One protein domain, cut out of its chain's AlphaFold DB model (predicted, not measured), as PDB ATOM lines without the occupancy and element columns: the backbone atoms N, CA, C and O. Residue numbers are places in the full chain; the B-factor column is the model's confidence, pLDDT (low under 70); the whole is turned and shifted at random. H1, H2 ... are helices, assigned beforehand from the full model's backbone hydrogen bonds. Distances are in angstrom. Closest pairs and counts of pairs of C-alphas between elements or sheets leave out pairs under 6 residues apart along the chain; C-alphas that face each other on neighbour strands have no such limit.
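AT A GLANCE: This is residues 3 to 98 of the 587 residues of the protein "3'-5' exonuclease domain-containing protein" of Macrostomum lignano (UniProt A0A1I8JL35). Two long helices, H3 and H6, run side by side in opposite ways, and a short helical hairpin, H1 and H2, stands beside them across a loose gap. The short helices H4 and H5 make a corner at the end where H3 finishes and H6 starts, and the short last helix, H7, packs on H3 with few contacts. The printed part has 96 residues with seven named helices, H1 to H7 in that order, and no named strand; the class is all helix. The whole is compact, with a radius of gyration of the C-alphas of 12.6 A, and the C-alphas span 32 by 30 by 19 A.

HOW THE PARTS SIT: Residues 3 to 16 hold no named element. H1, residues 17 to 22, and H2, residues 26 to 34, form a hairpin: they touch, with the C-alphas of Val 17 and Ala 29 closest at 5.4 A, at a shallow tilt of 10 degrees, opposite ways. H3, residues 37 to 52, is the hub, touching three helices. With its residues 39 to 40 alone it touches H2 only at the corner, and only just, with 3 pairs of C-alphas within 8 A; those of Leu 33 and Gln 40 are closest, 5.5 A apart. H1 and H3 are close but not clearly touching, with the C-alphas of Val 17 and Thr 43 closest at 7.4 A. H4, residues 57 to 62, only just touches H5, residues 71 to 74, with 3 such pairs; the C-alphas of Val 58 and Pro 71 are closest, 5.9 A apart. H5 touches H1, where Gly 22 and Lys 73 have the closest C-alphas, at 5.9 A. H6, residues 76 to 90, touches H3 at a shallow tilt of 26 degrees, opposite ways, with the C-alphas of Leu 51 and Pro 76 closest at 6.5 A. H1 and H6 are apart. H7, residues 94 to 97, only just touches H3, at its residues 41 to 45 alone, with 3 pairs; the C-alphas of Arg 45 and Val 97 are closest, 5.8 A apart. In H1, H2, H3, H4 and H6 every O i to N i+4 pair is within hydrogen-bond range; H5 and H7 are too short for such a pair, and the one O i to N i+3 pair is within range in H5 but not in H7.

IN THESE COORDINATES: H1 begins at C-alpha 17, (128.646, 129.705, 76.326). H2 is 12.2 A long, H3 22.7 A and H6 20.8 A from first to last C-alpha. H3 begins at C-alpha 37, (116.234, 123.507, 75.763). H7 ends at C-alpha 97, (112.984, 133.231, 81.957).

THE WHOLE: The C-alphas farthest apart, those of Pro 67 and Ala 95, are 35.5 A apart. The printed part has no cut and no long link; the link from H4 to H5 is short, the others tight. The mean pLDDT of the printed part is 83.0, and residues 3 to 10 and residue 95 are under 70.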
ATOM      1  N   THR A   3     128.580 118.556  72.028       61.91
ATOM      2  CA  THR A   3     127.338 118.143  71.346       61.91
ATOM      3  C   THR A   3     127.343 116.684  70.890       61.91
ATOM      4  O   THR A   3     126.333 116.000  70.963       61.91
ATOM      5  N   ALA A   4     128.503 116.189  70.451       62.31
ATOM      6  CA  ALA A   4     128.673 114.809  69.998       62.31
ATOM      7  C   ALA A   4     128.836 113.812  71.162       62.31
ATOM      8  O   ALA A   4     128.724 112.609  70.953       62.31
ATOM      9  N   LEU A   5     129.131 114.308  72.368       65.69
ATOM     10  CA  LEU A   5     129.348 113.519  73.582       65.69
ATOM     11  C   LEU A   5     128.134 113.528  74.524       65.69
ATOM     12  O   LEU A   5     128.202 112.886  75.565       65.69
ATOM     13  N   TYR A   6     127.045 114.225  74.173       64.31
ATOM     14  CA  TYR A   6     125.828 114.349  74.991       64.31
ATOM     15  C   TYR A   6     126.073 114.883  76.418       64.31
ATOM     16  O   TYR A   6     125.371 114.521  77.355       64.31
ATOM     17  N   ILE A   7     127.087 115.738  76.599       67.81
ATOM     18  CA  ILE A   7     127.454 116.318  77.908       67.81
ATOM     19  C   ILE A   7     126.965 117.763  78.085       67.81
ATOM     20  O   ILE A   7     127.438 118.462  78.975       67.81
ATOM     21  N   GLN A   8     126.055 118.245  77.232       66.75
ATOM     22  CA  GLN A   8     125.578 119.633  77.282       66.75
ATOM     23  C   GLN A   8     124.882 119.973  78.606       66.75
ATOM     24  O   GLN A   8     125.012 121.095  79.076       66.75
ATOM     25  N   GLU A   9     124.204 119.003  79.225       63.72
ATOM     26  CA  GLU A   9     123.521 119.162  80.521       63.72
ATOM     27  C   GLU A   9     124.489 119.295  81.708       63.72
ATOM     28  O   GLU A   9     124.091 119.712  82.791       63.72
ATOM     29  N   LEU A  10     125.762 118.934  81.516       65.62
ATOM     30  CA  LEU A  10     126.793 118.977  82.554       65.62
ATOM     31  C   LEU A  10     127.612 120.271  82.531       65.62
ATOM     32  O   LEU A  10     128.447 120.453  83.410       65.62
ATOM     33  N   LEU A  11     127.412 121.124  81.521       75.62
ATOM     34  CA  LEU A  11     128.175 122.354  81.335       75.62
ATOM     35  C   LEU A  11     127.315 123.556  81.695       75.62
ATOM     36  O   LEU A  11     126.263 123.784  81.091       75.62
ATOM     37  N   SER A  12     127.783 124.353  82.648       80.19
ATOM     38  CA  SER A  12     127.104 125.596  82.987       80.19
ATOM     39  C   SER A  12     127.326 126.663  81.898       80.19
ATOM     40  O   SER A  12     128.306 126.616  81.140       80.19
ATOM     41  N   PRO A  13     126.430 127.663  81.778       82.44
ATOM     42  CA  PRO A  13     126.578 128.724  80.780       82.44
ATOM     43  C   PRO A  13     127.919 129.469  80.863       82.44
ATOM     44  O   PRO A  13     128.474 129.854  79.830       82.44
ATOM     45  N   ASP A  14     128.477 129.636  82.063       83.56
ATOM     46  CA  ASP A  14     129.769 130.288  82.293       83.56
ATOM     47  C   ASP A  14     130.979 129.433  81.860       83.56
ATOM     48  O   ASP A  14     132.048 129.975  81.574       83.56
ATOM     49  N   GLU A  15     130.832 128.110  81.764       83.75
ATOM     50  CA  GLU A  15     131.912 127.190  81.384       83.75
ATOM     51  C   GLU A  15     132.151 127.123  79.877       83.75
ATOM     52  O   GLU A  15     133.290 126.924  79.446       83.75
ATOM     53  N   LEU A  16     131.104 127.303  79.066       85.06
ATOM     54  CA  LEU A  16     131.203 127.155  77.612       85.06
ATOM     55  C   LEU A  16     130.621 128.337  76.841       85.06
ATOM     56  O   LEU A  16     131.297 128.907  75.983       85.06
ATOM     57  N   VAL A  17     129.375 128.715  77.127       86.81
ATOM     58  CA  VAL A  17     128.646 129.705  76.326       86.81
ATOM     59  C   VAL A  17     129.256 131.095  76.489       86.81
ATOM     60  O   VAL A  17     129.556 131.756  75.493       86.81
ATOM     61  N   LEU A  18     129.521 131.520  77.724       88.44
ATOM     62  CA  LEU A  18     130.130 132.814  78.012       88.44
ATOM     63  C   LEU A  18     131.552 132.958  77.413       88.44
ATOM     64  O   LEU A  18     131.800 133.964  76.740       88.44
ATOM     65  N   PRO A  19     132.467 131.973  77.543       89.19
ATOM     66  CA  PRO A  19     133.746 131.976  76.832       89.19
ATOM     67  C   PRO A  19     133.611 132.111  75.312       89.19
ATOM     68  O   PRO A  19     134.352 132.878  74.696       89.19
ATOM     69  N   LEU A  20     132.654 131.409  74.694       88.88
ATOM     70  CA  LEU A  20     132.415 131.494  73.250       88.88
ATOM     71  C   LEU A  20     131.915 132.882  72.830       88.88
ATOM     72  O   LEU A  20     132.354 133.398  71.801       88.88
ATOM     73  N   ILE A  21     131.053 133.515  73.633       89.81
ATOM     74  CA  ILE A  21     130.625 134.905  73.415       89.81
ATOM     75  C   ILE A  21     131.833 135.846  73.509       89.81
ATOM     76  O   ILE A  21     132.052 136.661  72.610       89.81
ATOM     77  N   GLY A  22     132.653 135.688  74.552       87.62
ATOM     78  CA  GLY A  22     133.869 136.473  74.767       87.62
ATOM     79  C   GLY A  22     134.923 136.311  73.666       87.62
ATOM     80  O   GLY A  22     135.719 137.219  73.462       87.62
ATOM     81  N   GLN A  23     134.915 135.205  72.920       90.75
ATOM     82  CA  GLN A  23     135.800 134.958  71.772       90.75
ATOM     83  C   GLN A  23     135.184 135.347  70.415       90.75
ATOM     84  O   GLN A  23     135.756 135.027  69.373       90.75
ATOM     85  N   ASP A  24     134.017 136.004  70.399       90.69
ATOM     86  CA  ASP A  24     133.269 136.344  69.175       90.69
ATOM     87  C   ASP A  24     132.842 135.112  68.349       90.69
ATOM     88  O   ASP A  24     132.675 135.171  67.133       90.69
ATOM     89  N   LYS A  25     132.636 133.973  69.020       89.81
ATOM     90  CA  LYS A  25     132.180 132.699  68.434       89.81
ATOM     91  C   LYS A  25     130.711 132.438  68.750       89.81
ATOM     92  O   LYS A  25     130.309 131.312  69.036       89.81
ATOM     93  N   VAL A  26     129.889 133.484  68.682       88.31
ATOM     94  CA  VAL A  26     128.476 133.411  69.077       88.31
ATOM     95  C   VAL A  26     127.682 132.419  68.219       88.31
ATOM     96  O   VAL A  26     126.809 131.745  68.743       88.31
ATOM     97  N   GLY A  27     128.024 132.257  66.936       87.69
ATOM     98  CA  GLY A  27     127.386 131.243  66.084       87.69
ATOM     99  C   GLY A  27     127.603 129.809  66.583       87.69
ATOM    100  O   GLY A  27     126.688 128.998  66.524       87.69
ATOM    101  N   VAL A  28     128.777 129.516  67.155       87.06
ATOM    102  CA  VAL A  28     129.085 128.201  67.746       87.06
ATOM    103  C   VAL A  28     128.327 128.006  69.058       87.06
ATOM    104  O   VAL A  28     127.834 126.915  69.332       87.06
ATOM    105  N   ALA A  29     128.211 129.065  69.865       87.12
ATOM    106  CA  ALA A  29     127.384 129.038  71.068       87.12
ATOM    107  C   ALA A  29     125.909 128.782  70.719       87.12
ATOM    108  O   ALA A  29     125.257 127.964  71.351       87.12
ATOM    109  N   GLU A  30     125.398 129.432  69.678       88.50
ATOM    110  CA  GLU A  30     124.034 129.238  69.195       88.50
ATOM    111  C   GLU A  30     123.780 127.815  68.683       88.50
ATOM    112  O   GLU A  30     122.764 127.228  69.037       88.50
ATOM    113  N   GLU A  31     124.705 127.240  67.913       85.94
ATOM    114  CA  GLU A  31     124.611 125.851  67.441       85.94
ATOM    115  C   GLU A  31     124.631 124.848  68.606       85.94
ATOM    116  O   GLU A  31     123.897 123.858  68.601       85.94
ATOM    117  N   PHE A  32     125.436 125.117  69.641       84.12
ATOM    118  CA  PHE A  32     125.440 124.322  70.870       84.12
ATOM    119  C   PHE A  32     124.083 124.367  71.590       84.12
ATOM    120  O   PHE A  32     123.610 123.337  72.070       84.12
ATOM    121  N   LEU A  33     123.451 125.543  71.634       86.25
ATOM    122  CA  LEU A  33     122.170 125.754  72.304       86.25
ATOM    123  C   LEU A  33     120.981 125.187  71.519       86.25
ATOM    124  O   LEU A  33     120.030 124.723  72.139       86.25
ATOM    125  N   ASP A  34     121.019 125.160  70.184       84.88
ATOM    126  CA  ASP A  34     119.884 124.733  69.341       84.88
ATOM    127  C   ASP A  34     119.378 123.317  69.651       84.88
ATOM    128  O   ASP A  34     118.205 123.015  69.450       84.88
ATOM    129  N   SER A  35     120.250 122.451  70.173       78.88
ATOM    130  CA  SER A  35     119.931 121.048  70.458       78.88
ATOM    131  C   SER A  35     119.519 120.767  71.911       78.88
ATOM    132  O   SER A  35     119.251 119.609  72.227       78.88
ATOM    133  N   ASN A  36     119.504 121.764  72.810       82.00
ATOM    134  CA  ASN A  36     119.227 121.551  74.237       82.00
ATOM    135  C   ASN A  36     118.407 122.706  74.868       82.00
ATOM    136  O   ASN A  36     118.976 123.762  75.159       82.00
ATOM    137  N   PRO A  37     117.100 122.503  75.134       84.56
ATOM    138  CA  PRO A  37     116.234 123.507  75.763       84.56
ATOM    139  C   PRO A  37     116.680 123.952  77.162       84.56
ATOM    140  O   PRO A  37     116.613 125.137  77.476       84.56
ATOM    141  N   ASP A  38     117.189 123.048  77.999       83.62
ATOM    142  CA  ASP A  38     117.613 123.396  79.360       83.62
ATOM    143  C   ASP A  38     118.838 124.318  79.345       83.62
ATOM    144  O   ASP A  38     118.893 125.309  80.077       83.62
ATOM    145  N   ALA A  39     119.786 124.062  78.440       84.06
ATOM    146  CA  ALA A  39     120.941 124.928  78.224       84.06
ATOM    147  C   ALA A  39     120.536 126.304  77.660       84.06
ATOM    148  O   ALA A  39     121.145 127.316  78.027       84.06
ATOM    149  N   GLN A  40     119.501 126.366  76.807       88.56
ATOM    150  CA  GLN A  40     118.920 127.632  76.332       88.56
ATOM    151  C   GLN A  40     118.390 128.449  77.511       88.56
ATOM    152  O   GLN A  40     118.810 129.591  77.703       88.56
ATOM    153  N   LEU A  41     117.524 127.853  78.337       88.31
ATOM    154  CA  LEU A  41     116.918 128.511  79.495       88.31
ATOM    155  C   LEU A  41     117.965 128.937  80.530       88.31
ATOM    156  O   LEU A  41     117.922 130.066  81.023       88.31
ATOM    157  N   ALA A  42     118.937 128.072  80.830       87.75
ATOM    158  CA  ALA A  42     120.023 128.373  81.758       87.75
ATOM    159  C   ALA A  42     120.887 129.544  81.265       87.75
ATOM    160  O   ALA A  42     121.215 130.440  82.042       87.75
ATOM    161  N   THR A  43     121.211 129.575  79.968       90.19
ATOM    162  CA  THR A  43     121.982 130.671  79.359       90.19
ATOM    163  C   THR A  43     121.223 131.990  79.419       90.19
ATOM    164  O   THR A  43     121.799 133.011  79.791       90.19
ATOM    165  N   LEU A  44     119.936 131.975  79.064       91.00
ATOM    166  CA  LEU A  44     119.083 133.161  79.100       91.00
ATOM    167  C   LEU A  44     119.002 133.747  80.518       91.00
ATOM    168  O   LEU A  44     119.258 134.936  80.691       91.00
ATOM    169  N   ARG A  45     118.745 132.906  81.529       90.12
ATOM    170  CA  ARG A  45     118.707 133.309  82.947       90.12
ATOM    171  C   ARG A  45     120.036 133.881  83.427       90.12
ATOM    172  O   ARG A  45     120.059 134.914  84.085       90.12
ATOM    173  N   TYR A  46     121.143 133.229  83.074       90.12
ATOM    174  CA  TYR A  46     122.478 133.671  83.472       90.12
ATOM    175  C   TYR A  46     122.821 135.053  82.895       90.12
ATOM    176  O   TYR A  46     123.332 135.919  83.604       90.12
ATOM    177  N   LEU A  47     122.524 135.281  81.611       90.25
ATOM    178  CA  LEU A  47     122.776 136.570  80.966       90.25
ATOM    179  C   LEU A  47     121.877 137.683  81.519       90.25
ATOM    180  O   LEU A  47     122.347 138.812  81.658       90.25
ATOM    181  N   ASP A  48     120.616 137.378  81.828       91.81
ATOM    182  CA  ASP A  48     119.676 138.339  82.413       91.81
ATOM    183  C   ASP A  48     120.128 138.780  83.817       91.81
ATOM    184  O   ASP A  48     120.306 139.975  84.056       91.81
ATOM    185  N   ASP A  49     120.468 137.823  84.687       89.12
ATOM    186  CA  ASP A  49     120.980 138.071  86.045       89.12
ATOM    187  C   ASP A  49     122.313 138.842  86.043       89.12
ATOM    188  O   ASP A  49     122.542 139.739  86.862       89.12
ATOM    189  N   ALA A  50     123.209 138.535  85.100       87.56
ATOM    190  CA  ALA A  50     124.465 139.261  84.953       87.56
ATOM    191  C   ALA A  50     124.253 140.725  84.541       87.56
ATOM    192  O   ALA A  50     124.960 141.617  85.023       87.56
ATOM    193  N   LEU A  51     123.285 140.974  83.655       87.31
ATOM    194  CA  LEU A  51     122.937 142.309  83.177       87.31
ATOM    195  C   LEU A  51     122.202 143.142  84.228       87.31
ATOM    196  O   LEU A  51     122.424 144.355  84.273       87.31
ATOM    197  N   GLU A  52     121.351 142.518  85.039       85.94
ATOM    198  CA  GLU A  52     120.632 143.158  86.142       85.94
ATOM    199  C   GLU A  52     121.590 143.587  87.257       85.94
ATOM    200  O   GLU A  52     121.643 144.759  87.622       85.94
ATOM    201  N   ASN A  53     122.437 142.666  87.721       84.12
ATOM    202  CA  ASN A  53     123.358 142.911  88.832       84.12
ATOM    203  C   ASN A  53     124.617 143.705  88.440       84.12
ATOM    204  O   ASN A  53     125.500 143.925  89.270       84.12
ATOM    205  N   GLY A  54     124.758 144.085  87.165       79.31
ATOM    206  CA  GLY A  54     125.946 144.779  86.666       79.31
ATOM    207  C   GLY A  54     127.235 143.961  86.814       79.31
ATOM    208  O   GLY A  54     128.312 144.536  86.989       79.31
ATOM    209  N   LYS A  55     127.143 142.625  86.762       81.19
ATOM    210  CA  LYS A  55     128.304 141.733  86.892       81.19
ATOM    211  C   LYS A  55     129.271 141.976  85.736       81.19
ATOM    212  O   LYS A  55     128.900 141.933  84.563       81.19
ATOM    213  N   SER A  56     130.544 142.206  86.059       83.31
ATOM    214  CA  SER A  56     131.579 142.332  85.034       83.31
ATOM    215  C   SER A  56     132.016 140.950  84.555       83.31
ATOM    216  O   SER A  56     132.965 140.365  85.076       83.31
ATOM    217  N   LEU A  57     131.340 140.447  83.521       84.31
ATOM    218  CA  LEU A  57     131.656 139.152  82.907       84.31
ATOM    219  C   LEU A  57     133.074 139.104  82.310       84.31
ATOM    220  O   LEU A  57     133.659 138.036  82.155       84.31
ATOM    221  N   VAL A  58     133.661 140.267  82.005       83.19
ATOM    222  CA  VAL A  58     135.067 140.373  81.586       83.19
ATOM    223  C   VAL A  58     136.006 139.943  82.714       83.19
ATOM    224  O   VAL A  58     136.969 139.225  82.459       83.19
ATOM    225  N   LEU A  59     135.734 140.357  83.957       80.69
ATOM    226  CA  LEU A  59     136.544 139.958  85.111       80.69
ATOM    227  C   LEU A  59     136.407 138.457  85.383       80.69
ATOM    228  O   LEU A  59     137.412 137.784  85.578       80.69
ATOM    229  N   GLU A  60     135.189 137.926  85.284       80.44
ATOM    230  CA  GLU A  60     134.900 136.501  85.488       80.44
ATOM    231  C   GLU A  60     135.638 135.585  84.494       80.44
ATOM    232  O   GLU A  60     136.053 134.476  84.839       80.44
ATOM    233  N   LEU A  61     135.847 136.055  83.262       82.69
ATOM    234  CA  LEU A  61     136.603 135.327  82.243       82.69
ATOM    235  C   LEU A  61     138.117 135.571  82.308       82.69
ATOM    236  O   LEU A  61     138.887 134.694  81.906       82.69
ATOM    237  N   ASN A  62     138.563 136.727  82.809       77.81
ATOM    238  CA  ASN A  62     139.989 137.034  82.960       77.81
ATOM    239  C   ASN A  62     140.682 136.057  83.919       77.81
ATOM    240  O   ASN A  62     141.804 135.621  83.646       77.81
ATOM    241  N   ASP A  63     139.989 135.634  84.976       73.69
ATOM    242  CA  ASP A  63     140.501 134.645  85.930       73.69
ATOM    243  C   ASP A  63     140.737 133.266  85.286       73.69
ATOM    244  O   ASP A  63     141.576 132.487  85.746       73.69
ATOM    245  N   ARG A  64     140.071 132.982  84.157       79.56
ATOM    246  CA  ARG A  64     140.144 131.700  83.435       79.56
ATOM    247  C   ARG A  64     141.269 131.628  82.396       79.56
ATOM    248  O   ARG A  64     141.457 130.576  81.790       79.56
ATOM    249  N   ARG A  65     142.037 132.710  82.186       76.19
ATOM    250  CA  ARG A  65     143.162 132.790  81.221       76.19
ATOM    251  C   ARG A  65     142.806 132.295  79.809       76.19
ATOM    252  O   ARG A  65     143.578 131.571  79.177       76.19
ATOM    253  N   LEU A  66     141.629 132.674  79.316       79.19
ATOM    254  CA  LEU A  66     141.160 132.280  77.989       79.19
ATOM    255  C   LEU A  66     141.986 132.954  76.873       79.19
ATOM    256  O   LEU A  66     142.250 134.155  76.958       79.19
ATOM    257  N   PRO A  67     142.364 132.224  75.806       77.69
ATOM    258  CA  PRO A  67     142.991 132.830  74.635       77.69
ATOM    259  C   PRO A  67     141.976 133.676  73.852       77.69
ATOM    260  O   PRO A  67     140.787 133.353  73.820       77.69
ATOM    261  N   ASP A  68     142.457 134.734  73.195       83.75
ATOM    262  CA  ASP A  68     141.694 135.574  72.256       83.75
ATOM    263  C   ASP A  68     140.406 136.204  72.822       83.75
ATOM    264  O   ASP A  68     139.420 136.386  72.104       83.75
ATOM    265  N   LEU A  69     140.401 136.547  74.115       86.81
ATOM    266  CA  LEU A  69     139.274 137.233  74.741       86.81
ATOM    267  C   LEU A  69     139.093 138.644  74.152       86.81
ATOM    268  O   LEU A  69     140.042 139.421  74.072       86.81
ATOM    269  N   ARG A  70     137.851 138.975  73.789       87.94
ATOM    270  CA  ARG A  70     137.409 140.268  73.252       87.94
ATOM    271  C   ARG A  70     136.440 140.951  74.223       87.94
ATOM    272  O   ARG A  70     135.226 140.733  74.133       87.94
ATOM    273  N   PRO A  71     136.935 141.776  75.166       85.44
ATOM    274  CA  PRO A  71     136.106 142.439  76.174       85.44
ATOM    275  C   PRO A  71     134.968 143.283  75.586       85.44
ATOM    276  O   PRO A  71     133.893 143.376  76.174       85.44
ATOM    277  N   GLU A  72     135.162 143.856  74.396       87.25
ATOM    278  CA  GLU A  72     134.166 144.659  73.687       87.25
ATOM    279  C   GLU A  72     132.879 143.887  73.348       87.25
ATOM    280  O   GLU A  72     131.812 144.492  73.218       87.25
ATOM    281  N   LYS A  73     132.946 142.553  73.245       87.12
ATOM    282  CA  LYS A  73     131.782 141.683  72.991       87.12
ATOM    283  C   LYS A  73     130.959 141.402  74.246       87.12
ATOM    284  O   LYS A  73     129.796 141.030  74.137       87.12
ATOM    285  N   LEU A  74     131.542 141.636  75.419       86.94
ATOM    286  CA  LEU A  74     130.930 141.425  76.732       86.94
ATOM    287  C   LEU A  74     130.405 142.731  77.343       86.94
ATOM    288  O   LEU A  74     129.996 142.762  78.501       86.94
ATOM    289  N   LEU A  75     130.399 143.823  76.572       87.06
ATOM    290  CA  LEU A  75     129.791 145.078  77.001       87.06
ATOM    291  C   LEU A  75     128.278 144.893  77.209       87.06
ATOM    292  O   LEU A  75     127.628 144.258  76.371       87.06
ATOM    293  N   PRO A  76     127.674 145.527  78.235       85.81
ATOM    294  CA  PRO A  76     126.250 145.369  78.538       85.81
ATOM    295  C   PRO A  76     125.330 145.624  77.340       85.81
ATOM    296  O   PRO A  76     124.340 144.927  77.152       85.81
ATOM    297  N   GLN A  77     125.664 146.590  76.476       84.31
ATOM    298  CA  GLN A  77     124.872 146.889  75.280       84.31
ATOM    299  C   GLN A  77     124.896 145.750  74.243       84.31
ATOM    300  O   GLN A  77     123.891 145.517  73.574       84.31
ATOM    301  N   GLN A  78     126.021 145.042  74.100       87.62
ATOM    302  CA  GLN A  78     126.146 143.906  73.180       87.62
ATOM    303  C   GLN A  78     125.432 142.678  73.739       87.62
ATOM    304  O   GLN A  78     124.681 142.023  73.019       87.62
ATOM    305  N   LEU A  79     125.590 142.425  75.040       88.69
ATOM    306  CA  LEU A  79     124.911 141.337  75.739       88.69
ATOM    307  C   LEU A  79     123.389 141.520  75.751       88.69
ATOM    308  O   LEU A  79     122.677 140.556  75.509       88.69
ATOM    309  N   ARG A  80     122.880 142.749  75.921       87.00
ATOM    310  CA  ARG A  80     121.440 143.050  75.793       87.00
ATOM    311  C   ARG A  80     120.909 142.689  74.403       87.00
ATOM    312  O   ARG A  80     119.908 141.990  74.305       87.00
ATOM    313  N   LYS A  81     121.612 143.091  73.334       87.31
ATOM    314  CA  LYS A  81     121.245 142.732  71.948       87.31
ATOM    315  C   LYS A  81     121.301 141.224  71.704       87.31
ATOM    316  O   LYS A  81     120.474 140.694  70.966       87.31
ATOM    317  N   LEU A  82     122.289 140.548  72.287       88.69
ATOM    318  CA  LEU A  82     122.416 139.100  72.195       88.69
ATOM    319  C   LEU A  82     121.268 138.398  72.925       88.69
ATOM    320  O   LEU A  82     120.652 137.514  72.342       88.69
ATOM    321  N   LEU A  83     120.947 138.827  74.146       89.31
ATOM    322  CA  LEU A  83     119.821 138.318  74.922       89.31
ATOM    323  C   LEU A  83     118.511 138.486  74.139       89.31
ATOM    324  O   LEU A  83     117.817 137.504  73.913       89.31
ATOM    325  N   ASP A  84     118.247 139.684  73.598       84.31
ATOM    326  CA  ASP A  84     117.082 139.950  72.738       84.31
ATOM    327  C   ASP A  84     117.008 138.999  71.531       84.31
ATOM    328  O   ASP A  84     115.933 138.516  71.163       84.31
ATOM    329  N   ARG A  85     118.156 138.704  70.910       86.31
ATOM    330  CA  ARG A  85     118.244 137.789  69.769       86.31
ATOM    331  C   ARG A  85     117.985 136.336  70.171       86.31
ATOM    332  O   ARG A  85     117.263 135.649  69.453       86.31
ATOM    333  N   LEU A  86     118.567 135.874  71.278       86.69
ATOM    334  CA  LEU A  86     118.445 134.493  71.754       86.69
ATOM    335  C   LEU A  86     117.032 134.190  72.253       86.69
ATOM    336  O   LEU A  86     116.460 133.187  71.836       86.69
ATOM    337  N   THR A  87     116.422 135.077  73.050       85.75
ATOM    338  CA  THR A  87     115.033 134.905  73.516       85.75
ATOM    339  C   THR A  87     114.077 134.755  72.331       85.75
ATOM    340  O   THR A  87     113.216 133.877  72.324       85.75
ATOM    341  N   LYS A  88     114.291 135.543  71.268       81.06
ATOM    342  CA  LYS A  88     113.530 135.435  70.019       81.06
ATOM    343  C   LYS A  88     113.811 134.133  69.264       81.06
ATOM    344  O   LYS A  88     112.875 133.521  68.761       81.06
ATOM    345  N   LYS A  89     115.081 133.731  69.142       83.94
ATOM    346  CA  LYS A  89     115.479 132.509  68.423       83.94
ATOM    347  C   LYS A  89     114.828 131.268  69.034       83.94
ATOM    348  O   LYS A  89     114.383 130.399  68.294       83.94
ATOM    349  N   PHE A  90     114.759 131.211  70.361       84.06
ATOM    350  CA  PHE A  90     114.240 130.056  71.091       84.06
ATOM    351  C   PHE A  90     112.725 130.108  71.337       84.06
ATOM    352  O   PHE A  90     112.162 129.128  71.809       84.06
ATOM    353  N   GLY A  91     112.049 131.217  71.002       80.44
ATOM    354  CA  GLY A  91     110.595 131.348  71.162       80.44
ATOM    355  C   GLY A  91     110.130 131.281  72.620       80.44
ATOM    356  O   GLY A  91     109.040 130.790  72.891       80.44
ATOM    357  N   VAL A  92     110.974 131.731  73.550       79.44
ATOM    358  CA  VAL A  92     110.736 131.650  74.996       79.44
ATOM    359  C   VAL A  92     110.038 132.918  75.479       79.44
ATOM    360  O   VAL A  92     110.420 134.015  75.063       79.44
ATOM    361  N   ASP A  93     109.054 132.780  76.374       74.25
ATOM    362  CA  ASP A  93     108.420 133.928  77.023       74.25
ATOM    363  C   ASP A  93     109.436 134.641  77.941       74.25
ATOM    364  O   ASP A  93     109.969 134.030  78.876       74.25
ATOM    365  N   PRO A  94     109.754 135.925  77.686       72.50
ATOM    366  CA  PRO A  94     110.664 136.681  78.529       72.50
ATOM    367  C   PRO A  94     110.224 136.778  79.992       72.50
ATOM    368  O   PRO A  94     111.100 136.875  80.844       72.50
ATOM    369  N   ALA A  95     108.920 136.765  80.288       69.56
ATOM    370  CA  ALA A  95     108.421 136.927  81.655       69.56
ATOM    371  C   ALA A  95     108.853 135.770  82.576       69.56
ATOM    372  O   ALA A  95     109.201 135.998  83.732       69.56
ATOM    373  N   ASP A  96     108.932 134.550  82.039       75.50
ATOM    374  CA  ASP A  96     109.239 133.338  82.811       75.50
ATOM    375  C   ASP A  96     110.746 133.088  82.998       75.50
ATOM    376  O   ASP A  96     111.179 132.349  83.893       75.50
ATOM    377  N   VAL A  97     111.573 133.637  82.103       81.19
ATOM    378  CA  VAL A  97     112.984 133.231  81.957       81.19
ATOM    379  C   VAL A  97     113.949 134.406  82.052       81.19
ATOM    380  O   VAL A  97     115.087 134.217  82.478       81.19
ATOM    381  N   CYS A  98     113.512 135.610  81.684       84.69
ATOM    382  CA  CYS A  98     114.314 136.832  81.720       84.69
ATOM    383  C   CYS A  98     113.516 137.996  82.348       84.69
ATOM    384  O   CYS A  98     113.171 138.956  81.641       84.69
TER     385      CYS A  98